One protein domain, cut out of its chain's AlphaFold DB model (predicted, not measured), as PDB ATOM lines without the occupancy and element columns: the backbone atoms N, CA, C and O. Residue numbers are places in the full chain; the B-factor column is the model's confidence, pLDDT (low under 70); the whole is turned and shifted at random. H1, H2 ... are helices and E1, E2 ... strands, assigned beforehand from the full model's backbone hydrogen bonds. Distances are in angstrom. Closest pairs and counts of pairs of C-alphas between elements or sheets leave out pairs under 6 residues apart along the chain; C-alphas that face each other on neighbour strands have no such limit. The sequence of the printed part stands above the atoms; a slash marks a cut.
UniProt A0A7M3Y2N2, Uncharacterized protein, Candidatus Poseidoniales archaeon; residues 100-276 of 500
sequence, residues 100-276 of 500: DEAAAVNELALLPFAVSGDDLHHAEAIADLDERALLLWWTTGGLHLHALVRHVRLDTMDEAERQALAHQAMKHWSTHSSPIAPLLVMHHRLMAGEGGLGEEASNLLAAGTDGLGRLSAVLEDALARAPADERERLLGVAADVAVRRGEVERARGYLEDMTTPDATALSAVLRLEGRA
ATOM      1  N   ASP A 100     -27.755  28.914  23.561       96.81
ATOM      2  CA  ASP A 100     -27.428  28.746  24.981       96.81
ATOM      3  C   ASP A 100     -27.990  29.879  25.853       96.81
ATOM      4  O   ASP A 100     -28.617  29.611  26.880       96.81
ATOM      5  N   GLU A 101     -27.864  31.135  25.413       97.94
ATOM      6  CA  GLU A 101     -28.501  32.295  26.051       97.94
ATOM      7  C   GLU A 101     -30.030  32.127  26.117       97.94
ATOM      8  O   GLU A 101     -30.654  32.335  27.163       97.94
ATOM      9  N   ALA A 102     -30.654  31.707  25.013       97.62
ATOM     10  CA  ALA A 102     -32.091  31.468  24.931       97.62
ATOM     11  C   ALA A 102     -32.529  30.326  25.863       97.62
ATOM     12  O   ALA A 102     -33.567  30.425  26.530       97.62
ATOM     13  N   ALA A 103     -31.735  29.257  25.959       97.31
ATOM     14  CA  ALA A 103     -31.992  28.150  26.873       97.31
ATOM     15  C   ALA A 103     -31.873  28.574  28.351       97.31
ATOM     16  O   ALA A 103     -32.743  28.233  29.158       97.31
ATOM     17  N   ALA A 104     -30.882  29.399  28.694       97.50
ATOM     18  CA  ALA A 104     -30.743  29.980  30.027       97.50
ATOM     19  C   ALA A 104     -31.912  30.921  30.377       97.50
ATOM     20  O   ALA A 104     -32.455  30.863  31.483       97.50
ATOM     21  N   VAL A 105     -32.379  31.744  29.429       97.94
ATOM     22  CA  VAL A 105     -33.582  32.576  29.610       97.94
ATOM     23  C   VAL A 105     -34.823  31.711  29.848       97.94
ATOM     24  O   VAL A 105     -35.619  32.024  30.736       97.94
ATOM     25  N   ASN A 106     -34.987  30.613  29.105       97.19
ATOM     26  CA  ASN A 106     -36.081  29.661  29.313       97.19
ATOM     27  C   ASN A 106     -36.054  29.057  30.722       97.19
ATOM     28  O   ASN A 106     -37.080  29.036  31.402       97.19
ATOM     29  N   GLU A 107     -34.885  28.607  31.175       96.88
ATOM     30  CA  GLU A 107     -34.701  28.057  32.518       96.88
ATOM     31  C   GLU A 107     -35.055  29.090  33.599       96.88
ATOM     32  O   GLU A 107     -35.909  28.840  34.455       96.88
ATOM     33  N   LEU A 108     -34.470  30.289  33.520       97.12
ATOM     34  CA  LEU A 108     -34.686  31.358  34.492       97.12
ATOM     35  C   LEU A 108     -36.131  31.867  34.520       97.12
ATOM     36  O   LEU A 108     -36.637  32.247  35.582       97.12
ATOM     37  N   ALA A 109     -36.817  31.884  33.373       96.75
ATOM     38  CA  ALA A 109     -38.207  32.319  33.294       96.75
ATOM     39  C   ALA A 109     -39.138  31.424  34.125       96.75
ATOM     40  O   ALA A 109     -40.114  31.916  34.701       96.75
ATOM     41  N   LEU A 110     -38.814  30.135  34.238       95.38
ATOM     42  CA  LEU A 110     -39.625  29.142  34.941       95.38
ATOM     43  C   LEU A 110     -39.327  29.050  36.439       95.38
ATOM     44  O   LEU A 110     -40.075  28.387  37.158       95.38
ATOM     45  N   LEU A 111     -38.295  29.731  36.941       94.06
ATOM     46  CA  LEU A 111     -37.971  29.695  38.362       94.06
ATOM     47  C   LEU A 111     -39.023  30.433  39.219       94.06
ATOM     48  O   LEU A 111     -39.525  31.495  38.821       94.06
ATOM     49  N   PRO A 112     -39.342  29.905  40.418       90.56
ATOM     50  CA  PRO A 112     -40.274  30.533  41.361       90.56
ATOM     51  C   PRO A 112     -39.634  31.660  42.188       90.56
ATOM     52  O   PRO A 112     -40.330  32.520  42.726       90.56
ATOM     53  N   PHE A 113     -38.309  31.662  42.321       89.62
ATOM     54  CA  PHE A 113     -37.539  32.638  43.090       89.62
ATOM     55  C   PHE A 113     -36.090  32.678  42.596       89.62
ATOM     56  O   PHE A 113     -35.668  31.811  41.837       89.62
ATOM     57  N   ALA A 114     -35.326  33.675  43.047       91.19
ATOM     58  CA  ALA A 114     -33.917  33.807  42.696       91.19
ATOM     59  C   ALA A 114     -33.065  32.651  43.258       91.19
ATOM     60  O   ALA A 114     -33.212  32.277  44.432       91.19
ATOM     61  N   VAL A 115     -32.155  32.134  42.432       92.19
ATOM     62  CA  VAL A 115     -31.237  31.016  42.731       92.19
ATOM     63  C   VAL A 115     -29.796  31.390  42.377       92.19
ATOM     64  O   VAL A 115     -29.577  32.413  41.734       92.19
ATOM     65  N   SER A 116     -28.817  30.602  42.826       92.75
ATOM     66  CA  SER A 116     -27.419  30.797  42.419       92.75
ATOM     67  C   SER A 116     -27.265  30.527  40.923       92.75
ATOM     68  O   SER A 116     -27.813  29.541  40.436       92.75
ATOM     69  N   GLY A 117     -26.500  31.362  40.211       92.31
ATOM     70  CA  GLY A 117     -26.174  31.117  38.802       92.31
ATOM     71  C   GLY A 117     -25.420  29.803  38.592       92.31
ATOM     72  O   GLY A 117     -25.703  29.082  37.644       92.31
ATOM     73  N   ASP A 118     -24.552  29.450  39.544       92.19
ATOM     74  CA  ASP A 118     -23.765  28.210  39.526       92.19
ATOM     75  C   ASP A 118     -24.623  26.939  39.653       92.19
ATOM     76  O   ASP A 118     -24.157  25.853  39.314       92.19
ATOM     77  N   ASP A 119     -25.856  27.060  40.160       94.06
ATOM     78  CA  ASP A 119     -26.770  25.924  40.333       94.06
ATOM     79  C   ASP A 119     -27.627  25.661  39.071       94.06
ATOM     80  O   ASP A 119     -28.404  24.704  39.029       94.06
ATOM     81  N   LEU A 120     -27.551  26.521  38.049       94.75
ATOM     82  CA  LEU A 120     -28.366  26.416  36.833       94.75
ATOM     83  C   LEU A 120     -27.807  25.377  35.862       94.75
ATOM     84  O   LEU A 120     -26.617  25.067  35.863       94.75
ATOM     85  N   HIS A 121     -28.676  24.843  35.007       95.25
ATOM     86  CA  HIS A 121     -28.271  23.923  33.952       95.25
ATOM     87  C   HIS A 121     -27.379  24.614  32.915       95.25
ATOM     88  O   HIS A 121     -26.401  24.015  32.477       95.25
ATOM     89  N   HIS A 122     -27.697  25.868  32.580       96.00
ATOM     90  CA  HIS A 122     -26.975  26.696  31.606       96.00
ATOM     91  C   HIS A 122     -26.139  27.784  32.302       96.00
ATOM     92  O   HIS A 122     -26.245  28.974  31.991       96.00
ATOM     93  N   ALA A 123     -25.354  27.394  33.309       95.19
ATOM     94  CA  ALA A 123     -24.562  28.323  34.120       95.19
ATOM     95  C   ALA A 123     -23.526  29.110  33.288       95.19
ATOM     96  O   ALA A 123     -23.205  30.254  33.611       95.19
ATOM     97  N   GLU A 124     -23.028  28.525  32.199       96.44
ATOM     98  CA  GLU A 124     -22.063  29.137  31.284       96.44
ATOM     99  C   GLU A 124     -22.587  30.399  30.590       96.44
ATOM    100  O   GLU A 124     -21.812  31.329  30.389       96.44
ATOM    101  N   ALA A 125     -23.890  30.474  30.306       97.06
ATOM    102  CA  ALA A 125     -24.501  31.604  29.607       97.06
ATOM    103  C   ALA A 125     -24.819  32.790  30.540       97.06
ATOM    104  O   ALA A 125     -25.240  33.853  30.091       97.06
ATOM    105  N   ILE A 126     -24.643  32.642  31.859       96.56
ATOM    106  CA  ILE A 126     -25.037  33.667  32.841       96.56
ATOM    107  C   ILE A 126     -24.228  34.953  32.697       96.56
ATOM    108  O   ILE A 126     -24.790  36.036  32.865       96.56
ATOM    109  N   ALA A 127     -22.939  34.850  32.363       95.81
ATOM    110  CA  ALA A 127     -22.112  36.023  32.102       95.81
ATOM    111  C   ALA A 127     -22.636  36.809  30.890       95.81
ATOM    112  O   ALA A 127     -22.820  38.020  30.983       95.81
ATOM    113  N   ASP A 128     -22.975  36.113  29.804       97.25
ATOM    114  CA  ASP A 128     -23.482  36.734  28.578       97.25
ATOM    115  C   ASP A 128     -24.864  37.382  28.803       97.25
ATOM    116  O   ASP A 128     -25.118  38.518  28.387       97.25
ATOM    117  N   LEU A 129     -25.746  36.724  29.570       97.12
ATOM    118  CA  LEU A 129     -27.034  37.306  29.965       97.12
ATOM    119  C   LEU A 129     -26.879  38.566  30.836       97.12
ATOM    120  O   LEU A 129     -27.682  39.500  30.713       97.12
ATOM    121  N   ASP A 130     -25.877  38.610  31.718       94.94
ATOM    122  CA  ASP A 130     -25.571  39.794  32.530       94.94
ATOM    123  C   ASP A 130     -25.041  40.942  31.663       94.94
ATOM    124  O   ASP A 130     -25.521  42.074  31.764       94.94
ATOM    125  N   GLU A 131     -24.130  40.643  30.731       94.62
ATOM    126  CA  GLU A 131     -23.608  41.618  29.769       94.62
ATOM    127  C   GLU A 131     -24.717  42.227  28.904       94.62
ATOM    128  O   GLU A 131     -24.648  43.414  28.565       94.62
ATOM    129  N   ARG A 132     -25.769  41.454  28.604       94.12
ATOM    130  CA  ARG A 132     -26.994  41.885  27.907       94.12
ATOM    131  C   ARG A 132     -28.022  42.598  28.799       94.12
ATOM    132  O   ARG A 132     -29.067  43.004  28.295       94.12
ATOM    133  N   ALA A 133     -27.738  42.796  30.087       94.19
ATOM    134  CA  ALA A 133     -28.639  43.412  31.067       94.19
ATOM    135  C   ALA A 133     -29.990  42.680  31.223       94.19
ATOM    136  O   ALA A 133     -31.032  43.301  31.448       94.19
ATOM    137  N   LEU A 134     -29.992  41.348  31.092       96.56
ATOM    138  CA  LEU A 134     -31.197  40.522  31.252       96.56
ATOM    139  C   LEU A 134     -31.424  40.082  32.705       96.56
ATOM    140  O   LEU A 134     -32.544  39.692  33.064       96.56
ATOM    141  N   LEU A 135     -30.391  40.178  33.546       96.06
ATOM    142  CA  LEU A 135     -30.373  39.658  34.909       96.06
ATOM    143  C   LEU A 135     -30.493  40.751  35.977       96.06
ATOM    144  O   LEU A 135     -30.010  41.870  35.846       96.06
ATOM    145  N   LEU A 136     -31.105  40.372  37.096       93.44
ATOM    146  CA  LEU A 136     -31.138  41.125  38.342       93.44
ATOM    147  C   LEU A 136     -30.452  40.313  39.443       93.44
ATOM    148  O   LEU A 136     -30.824  39.165  39.701       93.44
ATOM    149  N   TRP A 137     -29.503  40.941  40.137       91.69
ATOM    150  CA  TRP A 137     -28.749  40.328  41.230       91.69
ATOM    151  C   TRP A 137     -29.296  40.728  42.595       91.69
ATOM    152  O   TRP A 137     -29.514  41.905  42.893       91.69
ATOM    153  N   TRP A 138     -29.458  39.739  43.465       84.19
ATOM    154  CA  TRP A 138     -29.800  39.940  44.863       84.19
ATOM    155  C   TRP A 138     -28.537  39.960  45.715       84.19
ATOM    156  O   TRP A 138     -27.607  39.185  45.501       84.19
ATOM    157  N   THR A 139     -28.535  40.773  46.771       75.38
ATOM    158  CA  THR A 139     -27.425  40.839  47.741       75.38
ATOM    159  C   THR A 139     -27.151  39.506  48.441       75.38
ATOM    160  O   THR A 139     -26.108  39.336  49.061       75.38
ATOM    161  N   THR A 140     -28.092  38.565  48.367       74.81
ATOM    162  CA  THR A 140     -27.962  37.198  48.879       74.81
ATOM    163  C   THR A 140     -27.264  36.247  47.899       74.81
ATOM    164  O   THR A 140     -27.216  35.053  48.175       74.81
ATOM    165  N   GLY A 141     -26.782  36.737  46.752       81.44
ATOM    166  CA  GLY A 141     -26.095  35.946  45.723       81.44
ATOM    167  C   GLY A 141     -27.015  35.226  44.732       81.44
ATOM    168  O   GLY A 141     -26.528  34.492  43.882       81.44
ATOM    169  N   GLY A 142     -28.334  35.414  44.830       90.56
ATOM    170  CA  GLY A 142     -29.288  34.846  43.875       90.56
ATOM    171  C   GLY A 142     -29.532  35.772  42.685       90.56
ATOM    172  O   GLY A 142     -29.459  36.992  42.835       90.56
ATOM    173  N   LEU A 143     -29.905  35.207  41.540       94.44
ATOM    174  CA  LEU A 143     -30.264  35.946  40.333       94.44
ATOM    175  C   LEU A 143     -31.623  35.517  39.772       94.44
ATOM    176  O   LEU A 143     -32.123  34.426  40.054       94.44
ATOM    177  N   HIS A 144     -32.242  36.411  39.006       93.88
ATOM    178  CA  HIS A 144     -33.459  36.161  38.231       93.88
ATOM    179  C   HIS A 144     -33.531  37.115  37.032       93.88
ATOM    180  O   HIS A 144     -32.839  38.130  37.004       93.88
ATOM    181  N   LEU A 145     -34.397  36.819  36.064       96.00
ATOM    182  CA  LEU A 145     -34.672  37.740  34.961       96.00
ATOM    183  C   LEU A 145     -35.374  39.011  35.447       96.00
ATOM    184  O   LEU A 145     -36.200  38.974  36.369       96.00
ATOM    185  N   HIS A 146     -35.145  40.118  34.741       93.75
ATOM    186  CA  HIS A 146     -36.016  41.285  34.853       93.75
ATOM    187  C   HIS A 146     -37.488  40.892  34.644       93.75
ATOM    188  O   HIS A 146     -37.830  40.148  33.724       93.75
ATOM    189  N   ALA A 147     -38.382  41.433  35.479       90.69
ATOM    190  CA  ALA A 147     -39.793  41.036  35.497       90.69
ATOM    191  C   ALA A 147     -40.494  41.175  34.132       90.69
ATOM    192  O   ALA A 147     -41.318  40.329  33.798       90.69
ATOM    193  N   LEU A 148     -40.155  42.206  33.346       91.38
ATOM    194  CA  LEU A 148     -40.671  42.392  31.985       91.38
ATOM    195  C   LEU A 148     -40.223  41.258  31.053       91.38
ATOM    196  O   LEU A 148     -41.062  40.640  30.414       91.38
ATOM    197  N   VAL A 149     -38.922  40.952  31.028       95.19
ATOM    198  CA  VAL A 149     -38.342  39.891  30.189       95.19
ATOM    199  C   VAL A 149     -38.955  38.539  30.542       95.19
ATOM    200  O   VAL A 149     -39.431  37.823  29.666       95.19
ATOM    201  N   ARG A 150     -39.032  38.225  31.841       95.75
ATOM    202  CA  ARG A 150     -39.693  37.009  32.327       95.75
ATOM    203  C   ARG A 150     -41.155  36.942  31.890       95.75
ATOM    204  O   ARG A 150     -41.611  35.880  31.488       95.75
ATOM    205  N   HIS A 151     -41.893  38.047  32.000       93.31
ATOM    206  CA  HIS A 151     -43.304  38.096  31.624       93.31
ATOM    207  C   HIS A 151     -43.496  37.833  30.132       93.31
ATOM    208  O   HIS A 151     -44.221  36.909  29.783       93.31
ATOM    209  N   VAL A 152     -42.779  38.572  29.283       94.81
ATOM    210  CA  VAL A 152     -42.808  38.402  27.824       94.81
ATOM    211  C   VAL A 152     -42.443  36.971  27.435       94.81
ATOM    212  O   VAL A 152     -43.117  36.352  26.611       94.81
ATOM    213  N   ARG A 153     -41.412  36.393  28.065       95.50
ATOM    214  CA  ARG A 153     -41.025  35.016  27.760       95.50
ATOM    215  C   ARG A 153     -42.097  34.003  28.158       95.50
ATOM    216  O   ARG A 153     -42.366  33.088  27.392       95.50
ATOM    217  N   LEU A 154     -42.719  34.160  29.325       93.69
ATOM    218  CA  LEU A 154     -43.786  33.258  29.774       93.69
ATOM    219  C   LEU A 154     -45.073  33.387  28.950       93.69
ATOM    220  O   LEU A 154     -45.777  32.387  28.814       93.69
ATOM    221  N   ASP A 155     -45.378  34.585  28.444       93.81
ATOM    222  CA  ASP A 155     -46.567  34.863  27.628       93.81
ATOM    223  C   ASP A 155     -46.436  34.306  26.202       93.81
ATOM    224  O   ASP A 155     -47.389  33.773  25.640       93.81
ATOM    225  N   THR A 156     -45.221  34.337  25.647       91.94
ATOM    226  CA  THR A 156     -44.905  33.771  24.321       91.94
ATOM    227  C   THR A 156     -44.639  32.265  24.325       91.94
ATOM    228  O   THR A 156     -44.534  31.662  23.258       91.94
ATOM    229  N   MET A 157     -44.516  31.650  25.502       94.44
ATOM    230  CA  MET A 157     -44.263  30.219  25.663       94.44
ATOM    231  C   MET A 157     -45.575  29.435  25.638       94.44
ATOM    232  O   MET A 157     -46.454  29.648  26.481       94.44
ATOM    233  N   ASP A 158     -45.691  28.492  24.703       94.12
ATOM    234  CA  ASP A 158     -46.857  27.614  24.644       94.12
ATOM    235  C   ASP A 158     -46.832  26.540  25.749       94.12
ATOM    236  O   ASP A 158     -45.832  26.314  26.434       94.12
ATOM    237  N   GLU A 159     -47.972  25.883  25.968       92.06
ATOM    238  CA  GLU A 159     -48.110  24.913  27.057       92.06
ATOM    239  C   GLU A 159     -47.255  23.651  26.844       92.06
ATOM    240  O   GLU A 159     -46.749  23.086  27.814       92.06
ATOM    241  N   ALA A 160     -47.045  23.217  25.596       93.44
ATOM    242  CA  ALA A 160     -46.227  22.042  25.302       93.44
ATOM    243  C   ALA A 160     -44.738  22.334  25.534       93.44
ATOM    244  O   ALA A 160     -44.031  21.517  26.130       93.44
ATOM    245  N   GLU A 161     -44.277  23.514  25.122       94.81
ATOM    246  CA  GLU A 161     -42.941  24.032  25.394       94.81
ATOM    247  C   GLU A 161     -42.712  24.165  26.903       94.81
ATOM    248  O   GLU A 161     -41.730  23.640  27.434       94.81
ATOM    249  N   ARG A 162     -43.657  24.783  27.621       94.06
ATOM    250  CA  ARG A 162     -43.591  24.938  29.079       94.06
ATOM    251  C   ARG A 162     -43.470  23.599  29.796       94.06
ATOM    252  O   ARG A 162     -42.641  23.460  30.696       94.06
ATOM    253  N   GLN A 163     -44.270  22.610  29.401       93.56
ATOM    254  CA  GLN A 163     -44.195  21.265  29.970       93.56
ATOM    255  C   GLN A 163     -42.856  20.603  29.649       93.56
ATOM    256  O   GLN A 163     -42.236  20.036  30.547       93.56
ATOM    257  N   ALA A 164     -42.370  20.688  28.409       95.06
ATOM    258  CA  ALA A 164     -41.080  20.112  28.031       95.06
ATOM    259  C   ALA A 164     -39.924  20.698  28.862       95.06
ATOM    260  O   ALA A 164     -39.109  19.945  29.400       95.06
ATOM    261  N   LEU A 165     -39.898  22.022  29.032       96.31
ATOM    262  CA  LEU A 165     -38.901  22.714  29.847       96.31
ATOM    263  C   LEU A 165     -39.020  22.361  31.337       96.31
ATOM    264  O   LEU A 165     -38.006  22.138  31.996       96.31
ATOM    265  N   ALA A 166     -40.240  22.226  31.872       96.00
ATOM    266  CA  ALA A 166     -40.445  21.784  33.251       96.00
ATOM    267  C   ALA A 166     -39.859  20.379  33.498       96.00
ATOM    268  O   ALA A 166     -39.155  20.174  34.485       96.00
ATOM    269  N   HIS A 167     -40.055  19.431  32.573       95.75
ATOM    270  CA  HIS A 167     -39.467  18.090  32.683       95.75
ATOM    271  C   HIS A 167     -37.931  18.106  32.600       95.75
ATOM    272  O   HIS A 167     -37.263  17.340  33.299       95.75
ATOM    273  N   GLN A 168     -37.349  18.976  31.766       95.75
ATOM    274  CA  GLN A 168     -35.895  19.159  31.713       95.75
ATOM    275  C   GLN A 168     -35.357  19.688  33.046       95.75
ATOM    276  O   GLN A 168     -34.415  19.115  33.599       95.75
ATOM    277  N   ALA A 169     -36.011  20.706  33.608       96.81
ATOM    278  CA  ALA A 169     -35.643  21.266  34.900       96.81
ATOM    279  C   ALA A 169     -35.771  20.227  36.028       96.81
ATOM    280  O   ALA A 169     -34.866  20.100  36.853       96.81
ATOM    281  N   MET A 170     -36.827  19.404  36.036       96.62
ATOM    282  CA  MET A 170     -36.958  18.297  36.991       96.62
ATOM    283  C   MET A 170     -35.766  17.340  36.935       96.62
ATOM    284  O   MET A 170     -35.257  16.940  37.982       96.62
ATOM    285  N   LYS A 171     -35.303  16.976  35.733       96.44
ATOM    286  CA  LYS A 171     -34.155  16.077  35.562       96.44
ATOM    287  C   LYS A 171     -32.875  16.680  36.143       96.44
ATOM    288  O   LYS A 171     -32.141  15.968  36.827       96.44
ATOM    289  N   HIS A 172     -32.631  17.966  35.890       96.31
ATOM    290  CA  HIS A 172     -31.493  18.702  36.448       96.31
ATOM    291  C   HIS A 172     -31.550  18.715  37.981       96.31
ATOM    292  O   HIS A 172     -30.701  18.112  38.646       96.31
ATOM    293  N   TRP A 173     -32.620  19.281  38.544       96.12
ATOM    294  CA  TRP A 173     -32.764  19.476  39.988       96.12
ATOM    295  C   TRP A 173     -32.855  18.167  40.780       96.12
ATOM    296  O   TRP A 173     -32.357  18.104  41.899       96.12
ATOM    297  N   SER A 174     -33.386  17.084  40.206       95.44
ATOM    298  CA  SER A 174     -33.437  15.778  40.891       95.44
ATOM    299  C   SER A 174     -32.055  15.181  41.172       95.44
ATOM    300  O   SER A 174     -31.924  14.313  42.034       95.44
ATOM    301  N   THR A 175     -31.026  15.608  40.437       94.75
ATOM    302  CA  THR A 175     -29.645  15.126  40.603       94.75
ATOM    303  C   THR A 175     -28.725  16.150  41.261       94.75
ATOM    304  O   THR A 175     -27.594  15.817  41.621       94.75
ATOM    305  N   HIS A 176     -29.204  17.379  41.452       94.06
ATOM    306  CA  HIS A 176     -28.407  18.456  42.014       94.06
ATOM    307  C   HIS A 176     -28.294  18.327  43.536       94.06
ATOM    308  O   HIS A 176     -29.266  18.066  44.240       94.06
ATOM    309  N   SER A 177     -27.101  18.583  44.069       90.94
ATOM    310  CA  SER A 177     -26.824  18.601  45.512       90.94
ATOM    311  C   SER A 177     -27.325  19.852  46.249       90.94
ATOM    312  O   SER A 177     -27.128  19.955  47.461       90.94
ATOM    313  N   SER A 178     -27.934  20.816  45.546       89.06
ATOM    314  CA  SER A 178     -28.344  22.087  46.146       89.06
ATOM    315  C   SER A 178     -29.456  21.844  47.182       89.06
ATOM    316  O   SER A 178     -30.413  21.126  46.883       89.06
ATOM    317  N   PRO A 179     -29.401  22.443  48.390       86.12
ATOM    318  CA  PRO A 179     -30.419  22.234  49.430       86.12
ATOM    319  C   PRO A 179     -31.844  22.615  49.008       86.12
ATOM    320  O   PRO A 179     -32.816  22.150  49.600       86.12
ATOM    321  N   ILE A 180     -31.972  23.475  47.995       88.06
ATOM    322  CA  ILE A 180     -33.253  23.955  47.463       88.06
ATOM    323  C   ILE A 180     -33.756  23.111  46.290       88.06
ATOM    324  O   ILE A 180     -34.895  23.290  45.866       88.06
ATOM    325  N   ALA A 181     -32.936  22.193  45.772       92.44
ATOM    326  CA  ALA A 181     -33.271  21.387  44.608       92.44
ATOM    327  C   ALA A 181     -34.569  20.577  44.795       92.44
ATOM    328  O   ALA A 181     -35.410  20.629  43.901       92.44
ATOM    329  N   PRO A 182     -34.836  19.943  45.958       92.50
ATOM    330  CA  PRO A 182     -36.113  19.263  46.189       92.50
ATOM    331  C   PRO A 182     -37.337  20.187  46.067       92.50
ATOM    332  O   PRO A 182     -38.383  19.779  45.572       92.50
ATOM    333  N   LEU A 183     -37.209  21.456  46.469       92.69
ATOM    334  CA  LEU A 183     -38.282  22.441  46.326       92.69
ATOM    335  C   LEU A 183     -38.487  22.858  44.860       92.69
ATOM    336  O   LEU A 183     -39.621  23.070  44.434       92.69
ATOM    337  N   LEU A 184     -37.403  22.969  44.090       93.94
ATOM    338  CA  LEU A 184     -37.468  23.272  42.659       93.94
ATOM    339  C   LEU A 184     -38.050  22.101  41.861       93.94
ATOM    340  O   LEU A 184     -38.856  22.329  40.963       93.94
ATOM    341  N   VAL A 185     -37.735  20.856  42.234       94.75
ATOM    342  CA  VAL A 185     -38.395  19.664  41.678       94.75
ATOM    343  C   VAL A 185     -39.905  19.746  41.902       94.75
ATOM    344  O   VAL A 185     -40.649  19.698  40.924       94.75
ATOM    345  N   MET A 186     -40.358  19.966  43.141       93.62
ATOM    346  CA  MET A 186     -41.786  20.115  43.450       93.62
ATOM    347  C   MET A 186     -42.451  21.218  42.608       93.62
ATOM    348  O   MET A 186     -43.540  21.023  42.067       93.62
ATOM    349  N   HIS A 187     -41.795  22.376  42.467       94.00
ATOM    350  CA  HIS A 187     -42.290  23.481  41.640       94.00
ATOM    351  C   HIS A 187     -42.455  23.079  40.169       94.00
ATOM    352  O   HIS A 187     -43.504  23.320  39.573       94.00
ATOM    353  N   HIS A 188     -41.459  22.428  39.571       95.38
ATOM    354  CA  HIS A 188     -41.549  22.017  38.170       95.38
ATOM    355  C   HIS A 188     -42.557  20.880  37.948       95.38
ATOM    356  O   HIS A 188     -43.239  20.881  36.925       95.38
ATOM    357  N   ARG A 189     -42.750  19.983  38.924       93.88
ATOM    358  CA  ARG A 189     -43.836  18.986  38.909       93.88
ATOM    359  C   ARG A 189     -45.211  19.648  38.896       93.88
ATOM    360  O   ARG A 189     -46.062  19.284  38.085       93.88
ATOM    361  N   LEU A 190     -45.402  20.677  39.726       91.62
ATOM    362  CA  LEU A 190     -46.613  21.500  39.711       91.62
ATOM    363  C   LEU A 190     -46.825  22.170  38.345       91.62
ATOM    364  O   LEU A 190     -47.947  22.195  37.839       91.62
ATOM    365  N   MET A 191     -45.765  22.708  37.737       89.44
ATOM    366  CA  MET A 191     -45.843  23.302  36.399       89.44
ATOM    367  C   MET A 191     -46.202  22.283  35.315       89.44
ATOM    368  O   MET A 191     -46.946  22.624  34.404       89.44
ATOM    369  N   ALA A 192     -45.706  21.051  35.429       90.25
ATOM    370  CA  ALA A 192     -46.019  19.947  34.527       90.25
ATOM    371  C   ALA A 192     -47.411  19.327  34.772       90.25
ATOM    372  O   ALA A 192     -47.827  18.448  34.021       90.25
ATOM    373  N   GLY A 193     -48.138  19.772  35.804       87.25
ATOM    374  CA  GLY A 193     -49.450  19.231  36.161       87.25
ATOM    375  C   GLY A 193     -49.395  17.835  36.791       87.25
ATOM    376  O   GLY A 193     -50.382  17.104  36.734       87.25
ATOM    377  N   GLU A 194     -48.257  17.446  37.373       88.38
ATOM    378  CA  GLU A 194     -48.142  16.188  38.109       88.38
ATOM    379  C   GLU A 194     -48.837  16.256  39.479       88.38
ATOM    380  O   GLU A 194     -48.834  17.289  40.149       88.38
ATOM    381  N   GLY A 195     -49.397  15.124  39.916       84.38
ATOM    382  CA  GLY A 195     -49.989  14.964  41.248       84.38
ATOM    383  C   GLY A 195     -49.006  14.469  42.318       84.38
ATOM    384  O   GLY A 195     -47.807  14.278  42.090       84.38
ATOM    385  N   GLY A 196     -49.536  14.206  43.509       84.62
ATOM    386  CA  GLY A 196     -48.786  13.739  44.676       84.62
ATOM    387  C   GLY A 196     -48.018  14.845  45.404       84.62
ATOM    388  O   GLY A 196     -47.121  14.550  46.198       84.62
ATOM    389  N   LEU A 197     -48.361  16.114  45.170       90.69
ATOM    390  CA  LEU A 197     -47.605  17.260  45.687       90.69
ATOM    391  C   LEU A 197     -47.746  17.419  47.203       90.69
ATOM    392  O   LEU A 197     -46.832  17.899  47.867       90.69
ATOM    393  N   GLY A 198     -48.868  16.983  47.783       90.06
ATOM    394  CA  GLY A 198     -49.082  17.073  49.229       90.06
ATOM    395  C   GLY A 198     -48.121  16.202  50.052       90.06
ATOM    396  O   GLY A 198     -47.724  16.589  51.154       90.06
ATOM    397  N   GLU A 199     -47.745  15.020  49.551       88.88
ATOM    398  CA  GLU A 199     -46.756  14.159  50.220       88.88
ATOM    399  C   GLU A 199     -45.348  14.737  50.107       88.88
ATOM    400  O   GLU A 199     -44.636  14.838  51.104       88.88
ATOM    401  N   GLU A 200     -44.983  15.189  48.910       90.50
ATOM    402  CA  GLU A 200     -43.702  15.844  48.660       90.50
ATOM    403  C   GLU A 200     -43.532  17.089  49.538       90.50
ATOM    404  O   GLU A 200     -42.544  17.203  50.259       90.50
ATOM    405  N   ALA A 201     -44.545  17.956  49.592       92.25
ATOM    406  CA  ALA A 201     -44.580  19.113  50.478       92.25
ATOM    407  C   ALA A 201     -44.394  18.742  51.961       92.25
ATOM    408  O   ALA A 201     -43.669  19.422  52.692       92.25
ATOM    409  N   SER A 202     -45.011  17.643  52.409       89.88
ATOM    410  CA  SER A 202     -44.847  17.141  53.781       89.88
ATOM    411  C   SER A 202     -43.407  16.688  54.046       89.88
ATOM    412  O   SER A 202     -42.849  16.985  55.105       89.88
ATOM    413  N   ASN A 203     -42.787  16.014  53.075       88.75
ATOM    414  CA  ASN A 203     -41.405  15.552  53.163       88.75
ATOM    415  C   ASN A 203     -40.411  16.720  53.165       88.75
ATOM    416  O   ASN A 203     -39.485  16.719  53.974       88.75
ATOM    417  N   LEU A 204     -40.629  17.742  52.331       90.00
ATOM    418  CA  LEU A 204     -39.821  18.967  52.316       90.00
ATOM    419  C   LEU A 204     -39.866  19.687  53.666       90.00
ATOM    420  O   LEU A 204     -38.830  20.045  54.229       90.00
ATOM    421  N   LEU A 205     -41.069  19.833  54.226       88.62
ATOM    422  CA  LEU A 205     -41.247  20.431  55.544       88.62
ATOM    423  C   LEU A 205     -40.545  19.619  56.644       88.62
ATOM    424  O   LEU A 205     -39.912  20.199  57.528       88.62
ATOM    425  N   ALA A 206     -40.631  18.286  56.590       83.44
ATOM    426  CA  ALA A 206     -39.983  17.394  57.549       83.44
ATOM    427  C   ALA A 206     -38.449  17.400  57.436       83.44
ATOM    428  O   ALA A 206     -37.765  17.335  58.458       83.44
ATOM    429  N   ALA A 207     -37.913  17.521  56.219       78.62
ATOM    430  CA  ALA A 207     -36.479  17.629  55.960       78.62
ATOM    431  C   ALA A 207     -35.877  18.946  56.477       78.62
ATOM    432  O   ALA A 207     -34.659  19.052  56.604       78.62
ATOM    433  N   GLY A 208     -36.716  19.936  56.808       68.19
ATOM    434  CA  GLY A 208     -36.265  21.213  57.349       68.19
ATOM    435  C   GLY A 208     -35.455  22.017  56.338       68.19
ATOM    436  O   GLY A 208     -34.523  22.708  56.738       68.19
ATOM    437  N   THR A 209     -35.788  21.911  55.046       60.19
ATOM    438  CA  THR A 209     -35.126  22.669  53.978       60.19
ATOM    439  C   THR A 209     -35.121  24.158  54.313       60.19
ATOM    440  O   THR A 209     -36.174  24.725  54.630       60.19
ATOM    441  N   ASP A 210     -33.954  24.795  54.217       62.09
ATOM    442  CA  ASP A 210     -33.842  26.241  54.366       62.09
ATOM    443  C   ASP A 210     -34.802  26.941  53.397       62.09
ATOM    444  O   ASP A 210     -34.853  26.651  52.201       62.09
ATOM    445  N   GLY A 211     -35.590  27.879  53.927       74.06
ATOM    446  CA  GLY A 211     -36.537  28.650  53.127       74.06
ATOM    447  C   GLY A 211     -37.998  28.228  53.265       74.06
ATOM    448  O   GLY A 211     -38.694  28.110  52.261       74.06
ATOM    449  N   LEU A 212     -38.529  28.165  54.493       83.00
ATOM    450  CA  LEU A 212     -39.986  28.120  54.731       83.00
ATOM    451  C   LEU A 212     -40.751  29.196  53.939       83.00
ATOM    452  O   LEU A 212     -41.897  28.987  53.563       83.00
ATOM    453  N   GLY A 213     -40.131  30.355  53.677       85.31
ATOM    454  CA  GLY A 213     -40.718  31.384  52.812       85.31
ATOM    455  C   GLY A 213     -40.819  30.971  51.345       85.31
ATOM    456  O   GLY A 213     -41.832  31.241  50.713       85.31
ATOM    457  N   ARG A 214     -39.804  30.275  50.825       88.38
ATOM    458  CA  ARG A 214     -39.805  29.725  49.465       88.38
ATOM    459  C   ARG A 214     -40.824  28.592  49.339       88.38
ATOM    460  O   ARG A 214     -41.615  28.603  48.405       88.38
ATOM    461  N   LEU A 215     -40.872  27.684  50.319       91.94
ATOM    462  CA  LEU A 215     -41.896  26.636  50.375       91.94
ATOM    463  C   LEU A 215     -43.308  27.231  50.463       91.94
ATOM    464  O   LEU A 215     -44.198  26.780  49.755       91.94
ATOM    465  N   SER A 216     -43.510  28.280  51.270       92.00
ATOM    466  CA  SER A 216     -44.794  28.988  51.338       92.00
ATOM    467  C   SER A 216     -45.231  29.535  49.979       92.00
ATOM    468  O   SER A 216     -46.414  29.459  49.674       92.00
ATOM    469  N   ALA A 217     -44.310  30.080  49.179       89.25
ATOM    470  CA  ALA A 217     -44.632  30.595  47.848       89.25
ATOM    471  C   ALA A 217     -45.052  29.465  46.891       89.25
ATOM    472  O   ALA A 217     -46.088  29.564  46.243       89.25
ATOM    473  N   VAL A 218     -44.308  28.352  46.873       92.69
ATOM    474  CA  VAL A 218     -44.645  27.179  46.042       92.69
ATOM    475  C   VAL A 218     -45.971  26.537  46.479       92.69
ATOM    476  O   VAL A 218     -46.753  26.101  45.640       92.69
ATOM    477  N   LEU A 219     -46.268  26.510  47.783       94.06
ATOM    478  CA  LEU A 219     -47.541  26.005  48.307       94.06
ATOM    479  C   LEU A 219     -48.738  26.874  47.910       94.06
ATOM    480  O   LEU A 219     -49.804  26.324  47.649       94.06
ATOM    481  N   GLU A 220     -48.583  28.199  47.851       91.69
ATOM    482  CA  GLU A 220     -49.644  29.095  47.366       91.69
ATOM    483  C   GLU A 220     -49.993  28.793  45.902       91.69
ATOM    484  O   GLU A 220     -51.171  28.631  45.572       91.69
ATOM    485  N   ASP A 221     -48.978  28.618  45.052       89.81
ATOM    486  CA  ASP A 221     -49.172  28.227  43.654       89.81
ATOM    487  C   ASP A 221     -49.794  26.826  43.536       89.81
ATOM    488  O   ASP A 221     -50.694  26.610  42.717       89.81
ATOM    489  N   ALA A 222     -49.365  25.879  44.379       92.62
ATOM    490  CA  ALA A 222     -49.920  24.529  44.409       92.62
ATOM    491  C   ALA A 222     -51.399  24.538  44.810       92.62
ATOM    492  O   ALA A 222     -52.230  23.947  44.125       92.62
ATOM    493  N   LEU A 223     -51.763  25.263  45.869       93.62
ATOM    494  CA  LEU A 223     -53.145  25.387  46.339       93.62
ATOM    495  C   LEU A 223     -54.069  26.045  45.311       93.62
ATOM    496  O   LEU A 223     -55.261  25.731  45.279       93.62
ATOM    497  N   ALA A 224     -53.552  26.945  44.474       90.38
ATOM    498  CA  ALA A 224     -54.330  27.568  43.407       90.38
ATOM    499  C   ALA A 224     -54.689  26.589  42.273       90.38
ATOM    500  O   ALA A 224     -55.655  26.828  41.548       90.38
ATOM    501  N   ARG A 225     -53.925  25.500  42.115       87.31
ATOM    502  CA  ARG A 225     -54.046  24.537  41.004       87.31
ATOM    503  C   ARG A 225     -54.466  23.133  41.443       87.31
ATOM    504  O   ARG A 225     -54.839  22.326  40.596       87.31
ATOM    505  N   ALA A 226     -54.393  22.835  42.737       86.44
ATOM    506  CA  ALA A 226     -54.600  21.496  43.265       86.44
ATOM    507  C   ALA A 226     -56.042  20.997  43.072       86.44
ATOM    508  O   ALA A 226     -56.995  21.746  43.331       86.44
ATOM    509  N   PRO A 227     -56.223  19.717  42.699       85.00
ATOM    510  CA  PRO A 227     -57.529  19.080  42.724       85.00
ATOM    511  C   PRO A 227     -58.019  18.906  44.173       85.00
ATOM    512  O   PRO A 227     -57.251  18.986  45.135       85.00
ATOM    513  N   ALA A 228     -59.328  18.697  44.339       84.00
ATOM    514  CA  ALA A 228     -59.978  18.698  45.652       84.00
ATOM    515  C   ALA A 228     -59.426  17.632  46.620       84.00
ATOM    516  O   ALA A 228     -59.387  17.863  47.825       84.00
ATOM    517  N   ASP A 229     -58.985  16.490  46.100       82.50
ATOM    518  CA  ASP A 229     -58.429  15.366  46.855       82.50
ATOM    519  C   ASP A 229     -57.004  15.618  47.377       82.50
ATOM    520  O   ASP A 229     -56.652  15.125  48.448       82.50
ATOM    521  N   GLU A 230     -56.200  16.436  46.690       85.69
ATOM    522  CA  GLU A 230     -54.870  16.848  47.172       85.69
ATOM    523  C   GLU A 230     -54.904  18.119  48.029       85.69
ATOM    524  O   GLU A 230     -54.019  18.339  48.867       85.69
ATOM    525  N   ARG A 231     -55.938  18.947  47.843       90.56
ATOM    526  CA  ARG A 231     -56.071  20.259  48.484       90.56
ATOM    527  C   ARG A 231     -55.987  20.184  50.007       90.56
ATOM    528  O   ARG A 231     -55.266  20.980  50.598       90.56
ATOM    529  N   GLU A 232     -56.658  19.221  50.638       91.25
ATOM    530  CA  GLU A 232     -56.685  19.089  52.106       91.25
ATOM    531  C   GLU A 232     -55.275  18.884  52.688       91.25
ATOM    532  O   GLU A 232     -54.891  19.522  53.670       91.25
ATOM    533  N   ARG A 233     -54.455  18.032  52.054       91.06
ATOM    534  CA  ARG A 233     -53.080  17.779  52.511       91.06
ATOM    535  C   ARG A 233     -52.204  19.016  52.325       91.06
ATOM    536  O   ARG A 233     -51.441  19.352  53.228       91.06
ATOM    537  N   LEU A 234     -52.324  19.702  51.188       94.69
ATOM    538  CA  LEU A 234     -51.589  20.943  50.924       94.69
ATOM    539  C   LEU A 234     -51.974  22.057  51.906       94.69
ATOM    540  O   LEU A 234     -51.080  22.743  52.399       94.69
ATOM    541  N   LEU A 235     -53.262  22.194  52.245       95.56
ATOM    542  CA  LEU A 235     -53.736  23.133  53.268       95.56
ATOM    543  C   LEU A 235     -53.093  22.833  54.625       95.56
ATOM    544  O   LEU A 235     -52.583  23.745  55.272       95.56
ATOM    545  N   GLY A 236     -53.028  21.556  55.017       93.69
ATOM    546  CA  GLY A 236     -52.363  21.137  56.253       93.69
ATOM    547  C   GLY A 236     -50.876  21.515  56.300       93.69
ATOM    548  O   GLY A 236     -50.404  22.044  57.308       93.69
ATOM    549  N   VAL A 237     -50.131  21.305  55.206       94.44
ATOM    550  CA  VAL A 237     -48.713  21.708  55.134       94.44
ATOM    551  C   VAL A 237     -48.572  23.234  55.137       94.44
ATOM    552  O   VAL A 237     -47.728  23.768  55.856       94.44
ATOM    553  N   ALA A 238     -49.407  23.948  54.378       95.56
ATOM    554  CA  ALA A 238     -49.399  25.408  54.323       95.56
ATOM    555  C   ALA A 238     -49.716  26.036  55.690       95.56
ATOM    556  O   ALA A 238     -49.066  27.009  56.084       95.56
ATOM    557  N   ALA A 239     -50.638  25.440  56.451       95.75
ATOM    558  CA  ALA A 239     -50.928  25.826  57.825       95.75
ATOM    559  C   ALA A 239     -49.707  25.645  58.743       95.75
ATOM    560  O   ALA A 239     -49.353  26.587  59.450       95.75
ATOM    561  N   ASP A 240     -49.011  24.498  58.707       92.75
ATOM    562  CA  ASP A 240     -47.802  24.283  59.528       92.75
ATOM    563  C   ASP A 240     -46.671  25.257  59.136       92.75
ATOM    564  O   ASP A 240     -46.039  25.880  59.994       92.75
ATOM    565  N   VAL A 241     -46.460  25.497  57.835       93.19
ATOM    566  CA  VAL A 241     -45.494  26.501  57.354       93.19
ATOM    567  C   VAL A 241     -45.840  27.900  57.877       93.19
ATOM    568  O   VAL A 241     -44.966  28.588  58.415       93.19
ATOM    569  N   ALA A 242     -47.104  28.315  57.774       93.19
ATOM    570  CA  ALA A 242     -47.566  29.609  58.265       93.19
ATOM    571  C   ALA A 242     -47.415  29.728  59.792       93.19
ATOM    572  O   ALA A 242     -46.907  30.740  60.277       93.19
ATOM    573  N   VAL A 243     -47.741  28.676  60.555       92.44
ATOM    574  CA  VAL A 243     -47.514  28.610  62.008       92.44
ATOM    575  C   VAL A 243     -46.034  28.794  62.337       92.44
ATOM    576  O   VAL A 243     -45.693  29.651  63.149       92.44
ATOM    577  N   ARG A 244     -45.123  28.059  61.687       89.19
ATOM    578  CA  ARG A 244     -43.670  28.140  61.948       89.19
ATOM    579  C   ARG A 244     -43.068  29.503  61.619       89.19
ATOM    580  O   ARG A 244     -42.082  29.902  62.244       89.19
ATOM    581  N   ARG A 245     -43.669  30.217  60.667       88.75
ATOM    582  CA  ARG A 245     -43.358  31.612  60.313       88.75
ATOM    583  C   ARG A 245     -44.100  32.629  61.192       88.75
ATOM    584  O   ARG A 245     -43.866  33.831  61.076       88.75
ATOM    585  N   GLY A 246     -44.981  32.170  62.080       88.50
ATOM    586  CA  GLY A 246     -45.849  32.985  62.926       88.50
ATOM    587  C   GLY A 246     -46.771  33.920  62.138       88.50
ATOM    588  O   GLY A 246     -46.984  35.056  62.555       88.50
ATOM    589  N   GLU A 247     -47.267  33.462  60.989       90.38
ATOM    590  CA  GLU A 247     -48.252  34.132  60.135       90.38
ATOM    591  C   GLU A 247     -49.667  33.681  60.535       90.38
ATOM    592  O   GLU A 247     -50.305  32.898  59.831       90.38
ATOM    593  N   VAL A 248     -50.136  34.156  61.695       91.62
ATOM    594  CA  VAL A 248     -51.380  33.703  62.358       91.62
ATOM    595  C   VAL A 248     -52.579  33.710  61.409       91.62
ATOM    596  O   VAL A 248     -53.244  32.691  61.251       91.62
ATOM    597  N   GLU A 249     -52.778  34.814  60.691       92.31
ATOM    598  CA  GLU A 249     -53.969  35.006  59.854       92.31
ATOM    599  C   GLU A 249     -53.975  34.087  58.633       92.31
ATOM    600  O   GLU A 249     -55.029  33.606  58.222       92.31
ATOM    601  N   ARG A 250     -52.796  33.792  58.076       92.94
ATOM    602  CA  ARG A 250     -52.662  32.820  56.986       92.94
ATOM    603  C   ARG A 250     -52.889  31.401  57.481       92.94
ATOM    604  O   ARG A 250     -53.643  30.667  56.857       92.94
ATOM    605  N   ALA A 251     -52.276  31.032  58.607       94.94
ATOM    606  CA  ALA A 251     -52.472  29.715  59.206       94.94
ATOM    607  C   ALA A 251     -53.954  29.462  59.513       94.94
ATOM    608  O   ALA A 251     -54.480  28.409  59.168       94.94
ATOM    609  N   ARG A 252     -54.634  30.454  60.098       94.88
ATOM    610  CA  ARG A 252     -56.074  30.427  60.356       94.88
ATOM    611  C   ARG A 252     -56.880  30.247  59.072       94.88
ATOM    612  O   ARG A 252     -57.695  29.334  59.024       94.88
ATOM    613  N   GLY A 253     -56.607  31.043  58.038       94.56
ATOM    614  CA  GLY A 253     -57.291  30.922  56.748       94.56
ATOM    615  C   GLY A 253     -57.148  29.530  56.123       94.56
ATOM    616  O   GLY A 253     -58.138  28.953  55.693       94.56
ATOM    617  N   TYR A 254     -55.946  28.943  56.148       95.75
ATOM    618  CA  TYR A 254     -55.747  27.579  55.644       95.75
ATOM    619  C   TYR A 254     -56.516  26.531  56.448       95.75
ATOM    620  O   TYR A 254     -57.091  25.625  55.857       95.75
ATOM    621  N   LEU A 255     -56.540  26.648  57.778       95.06
ATOM    622  CA  LEU A 255     -57.269  25.717  58.640       95.06
ATOM    623  C   LEU A 255     -58.788  25.860  58.497       95.06
ATOM    624  O   LEU A 255     -59.489  24.865  58.592       95.06
ATOM    625  N   GLU A 256     -59.309  27.065  58.269       94.44
ATOM    626  CA  GLU A 256     -60.745  27.300  58.049       94.44
ATOM    627  C   GLU A 256     -61.236  26.728  56.709       94.44
ATOM    628  O   GLU A 256     -62.390  26.313  56.609       94.44
ATOM    629  N   ASP A 257     -60.350  26.643  55.713       93.44
ATOM    630  CA  ASP A 257     -60.617  26.012  54.416       93.44
ATOM    631  C   ASP A 257     -60.553  24.469  54.460       93.44
ATOM    632  O   ASP A 257     -60.951  23.812  53.494       93.44
ATOM    633  N   MET A 258     -60.042  23.878  55.548       93.50
ATOM    634  CA  MET A 258     -59.956  22.424  55.718       93.50
ATOM    635  C   MET A 258     -61.286  21.824  56.173       93.50
ATOM    636  O   MET A 258     -61.998  22.374  57.015       93.50
ATOM    637  N   THR A 259     -61.589  20.623  55.683       91.62
ATOM    638  CA  THR A 259     -62.765  19.861  56.133       91.62
ATOM    639  C   THR A 259     -62.566  19.323  57.547       91.62
ATOM    640  O   THR A 259     -63.511  19.240  58.335       91.62
ATOM    641  N   THR A 260     -61.343  18.913  57.887       86.81
ATOM    642  CA  THR A 260     -61.005  18.411  59.225       86.81
ATOM    643  C   THR A 260     -59.674  19.013  59.669       86.81
ATOM    644  O   THR A 260     -58.619  18.408  59.463       86.81
ATOM    645  N   PRO A 261     -59.707  20.217  60.269       89.38
ATOM    646  CA  PRO A 261     -58.501  20.922  60.682       89.38
ATOM    647  C   PRO A 261     -57.707  20.114  61.710       89.38
ATOM    648  O   PRO A 261     -58.263  19.575  62.670       89.38
ATOM    649  N   ASP A 262     -56.388  20.060  61.538       86.94
ATOM    650  CA  ASP A 262     -55.507  19.379  62.483       86.94
ATOM    651  C   ASP A 262     -55.482  20.121  63.834       86.94
ATOM    652  O   ASP A 262     -55.145  21.307  63.919       86.94
ATOM    653  N   ALA A 263     -55.818  19.405  64.912       90.94
ATOM    654  CA  ALA A 263     -55.875  19.970  66.261       90.94
ATOM    655  C   ALA A 263     -54.518  20.524  66.729       90.94
ATOM    656  O   ALA A 263     -54.476  21.494  67.488       90.94
ATOM    657  N   THR A 264     -53.401  19.955  66.258       92.00
ATOM    658  CA  THR A 264     -52.060  20.439  66.608       92.00
ATOM    659  C   THR A 264     -51.805  21.806  65.981       92.00
ATOM    660  O   THR A 264     -51.425  22.739  66.693       92.00
ATOM    661  N   ALA A 265     -52.070  21.960  64.685       92.25
ATOM    662  CA  ALA A 265     -51.936  23.231  63.981       92.25
ATOM    663  C   ALA A 265     -52.867  24.308  64.563       92.25
ATOM    664  O   ALA A 265     -52.417  25.421  64.848       92.25
ATOM    665  N   LEU A 266     -54.132  23.969  64.834       94.62
ATOM    666  CA  LEU A 266     -55.084  24.899  65.445       94.62
ATOM    667  C   LEU A 266     -54.652  25.320  66.858       94.62
ATOM    668  O   LEU A 266     -54.713  26.505  67.188       94.62
ATOM    669  N   SER A 267     -54.138  24.391  67.671       95.38
ATOM    670  CA  SER A 267     -53.588  24.726  68.991       95.38
ATOM    671  C   SER A 267     -52.415  25.707  68.889       95.38
ATOM    672  O   SER A 267     -52.292  26.624  69.702       95.38
ATOM    673  N   ALA A 268     -51.568  25.570  67.865       93.88
ATOM    674  CA  ALA A 268     -50.445  26.469  67.654       93.88
ATOM    675  C   ALA A 268     -50.909  27.879  67.252       93.88
ATOM    676  O   ALA A 268     -50.361  28.859  67.758       93.88
ATOM    677  N   VAL A 269     -51.954  27.992  66.420       95.44
ATOM    678  CA  VAL A 269     -52.609  29.278  66.110       95.44
ATOM    679  C   VAL A 269     -53.169  29.923  67.378       95.44
ATOM    680  O   VAL A 269     -52.838  31.071  67.667       95.44
ATOM    681  N   LEU A 270     -53.931  29.178  68.185       95.31
ATOM    682  CA  LEU A 270     -54.493  29.681  69.446       95.31
ATOM    683  C   LEU A 270     -53.408  30.222  70.390       95.31
ATOM    684  O   LEU A 270     -53.576  31.280  70.996       95.31
ATOM    685  N   ARG A 271     -52.252  29.554  70.479       93.75
ATOM    686  CA  ARG A 271     -51.120  30.052  71.278       93.75
ATOM    687  C   ARG A 271     -50.549  31.363  70.757       93.75
ATOM    688  O   ARG A 271     -50.223  32.232  71.561       93.75
ATOM    689  N   LEU A 272     -50.423  31.517  69.440       92.25
ATOM    690  CA  LEU A 272     -49.953  32.768  68.836       92.25
ATOM    691  C   LEU A 272     -50.942  33.925  69.053       92.25
ATOM    692  O   LEU A 272     -50.528  35.081  69.097       92.25
ATOM    693  N   GLU A 273     -52.221  33.615  69.260       92.25
ATOM    694  CA  GLU A 273     -53.266  34.575  69.635       92.25
ATOM    695  C   GLU A 273     -53.306  34.899  71.137       92.25
ATOM    696  O   GLU A 273     -54.083  35.753  71.563       92.25
ATOM    697  N   GLY A 274     -52.486  34.242  71.962       91.00
ATOM    698  CA  GLY A 274     -52.509  34.426  73.414       91.00
ATOM    699  C   GLY A 274     -53.497  33.523  74.162       91.00
ATOM    700  O   GLY A 274     -53.697  33.712  75.360       91.00
ATOM    701  N   ARG A 275     -54.123  32.553  73.486       93.44
ATOM    702  CA  ARG A 275     -55.192  31.682  74.011       93.44
ATOM    703  C   ARG A 275     -54.646  30.306  74.409       93.44
ATOM    704  O   ARG A 275     -55.095  29.275  73.915       93.44
ATOM    705  N   ALA A 276     -53.628  30.290  75.271       92.31
ATOM    706  CA  ALA A 276     -52.915  29.060  75.636       92.31
ATOM    707  C   ALA A 276     -53.796  28.023  76.351       92.31
ATOM    708  O   ALA A 276     -53.688  26.844  76.036       92.31
TER     709      ALA A 276
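What this domain is: This is residues 100 to 276 of the 500 residues of an uncharacterized protein of Candidatus Poseidoniales archaeon (UniProt A0A7M3Y2N2). Seven helices, H4 to H10, fold back and forth one after another along the longest axis; H5 to H8 make a four-helix bundle in the middle, and H9 and H10 lie beyond it at one end. At the other end H1 packs crosswise on H2, H3 and H4, with the small hairpin E1 E2 beside it. The printed part has 177 residues, with ten named helices and two strands in the order H1 H2 E1 E2 H3 to H10; the class is mostly helix and the sheet is antiparallel. It is compact, with a radius of gyration of the C-alphas of 17.7 A, yet elongated, spanning 56 by 35 by 30 A.

How they stand to each other: H1, residues 100 to 109, touches H2, residues 123 to 131, about perpendicular at 89 degrees, closest at C-alphas 101 and 125, 5.4 A. E1, residues 135 to 137, and E2, residues 143 to 145, form an antiparallel hairpin; N 136 and O 144 are within hydrogen-bond range at 2.8 A. The closest C-alphas of H1 and E2 are 108 and 144, 6.2 A. H3, residues 147 to 156, touches H1 at 80 degrees, about perpendicular, closest at C-alphas 109 and 150, 5.0 A. H4, residues 159 to 175, only just touches H1, with 3 pairs of C-alphas within 8 A, through its residues 165 to 169 alone; the closest are 107 and 169, 7.3 A. H4 forms a helical hairpin with H5, residues 181 to 191, at a shallow tilt of 18 degrees, closest at C-alphas 173 and 181, 5.0 A. H5, H6 of residues 197 to 207, H7 of residues 212 to 225 and H8 of residues 228 to 244 form an up-and-down bundle, each running against the one before. H6 touches H8 the same way at a shallow tilt of 24 degrees, closest at C-alphas 198 and 234, 4.9 A. H8, the hub, touches H6, H7, H9 of residues 248 to 256 and H10 of residues 263 to 272. Its closest C-alphas to H9 are 239 and 251, 4.4 A. H9 and H10 form a helical hairpin, closest at C-alphas 248 and 269, 5.9 A. Every O i to N i+4 pair is within hydrogen-bond range in H1, H3, H5, H6, H7, H9 and H10, against 3 of 5 in H2, 12 of 13 in H4 and 11 of 13 in H8.

Where its parts are: H1 begins at C-alpha 100, (-27.428, 28.746, 24.981). H4 and H8 each measure 24.9 A from first to last C-alpha, and H7 20.0 A. H10 ends at C-alpha 272, (-49.953, 32.768, 68.836).

The domain as a whole: The C-alphas of Asp 100 and Ala 276, the two farthest apart, are 56.7 A apart. The printed part has no cut; the link from H1 to H2 is long, with 13 residues. Residues 208 to 210 have pLDDT under 70.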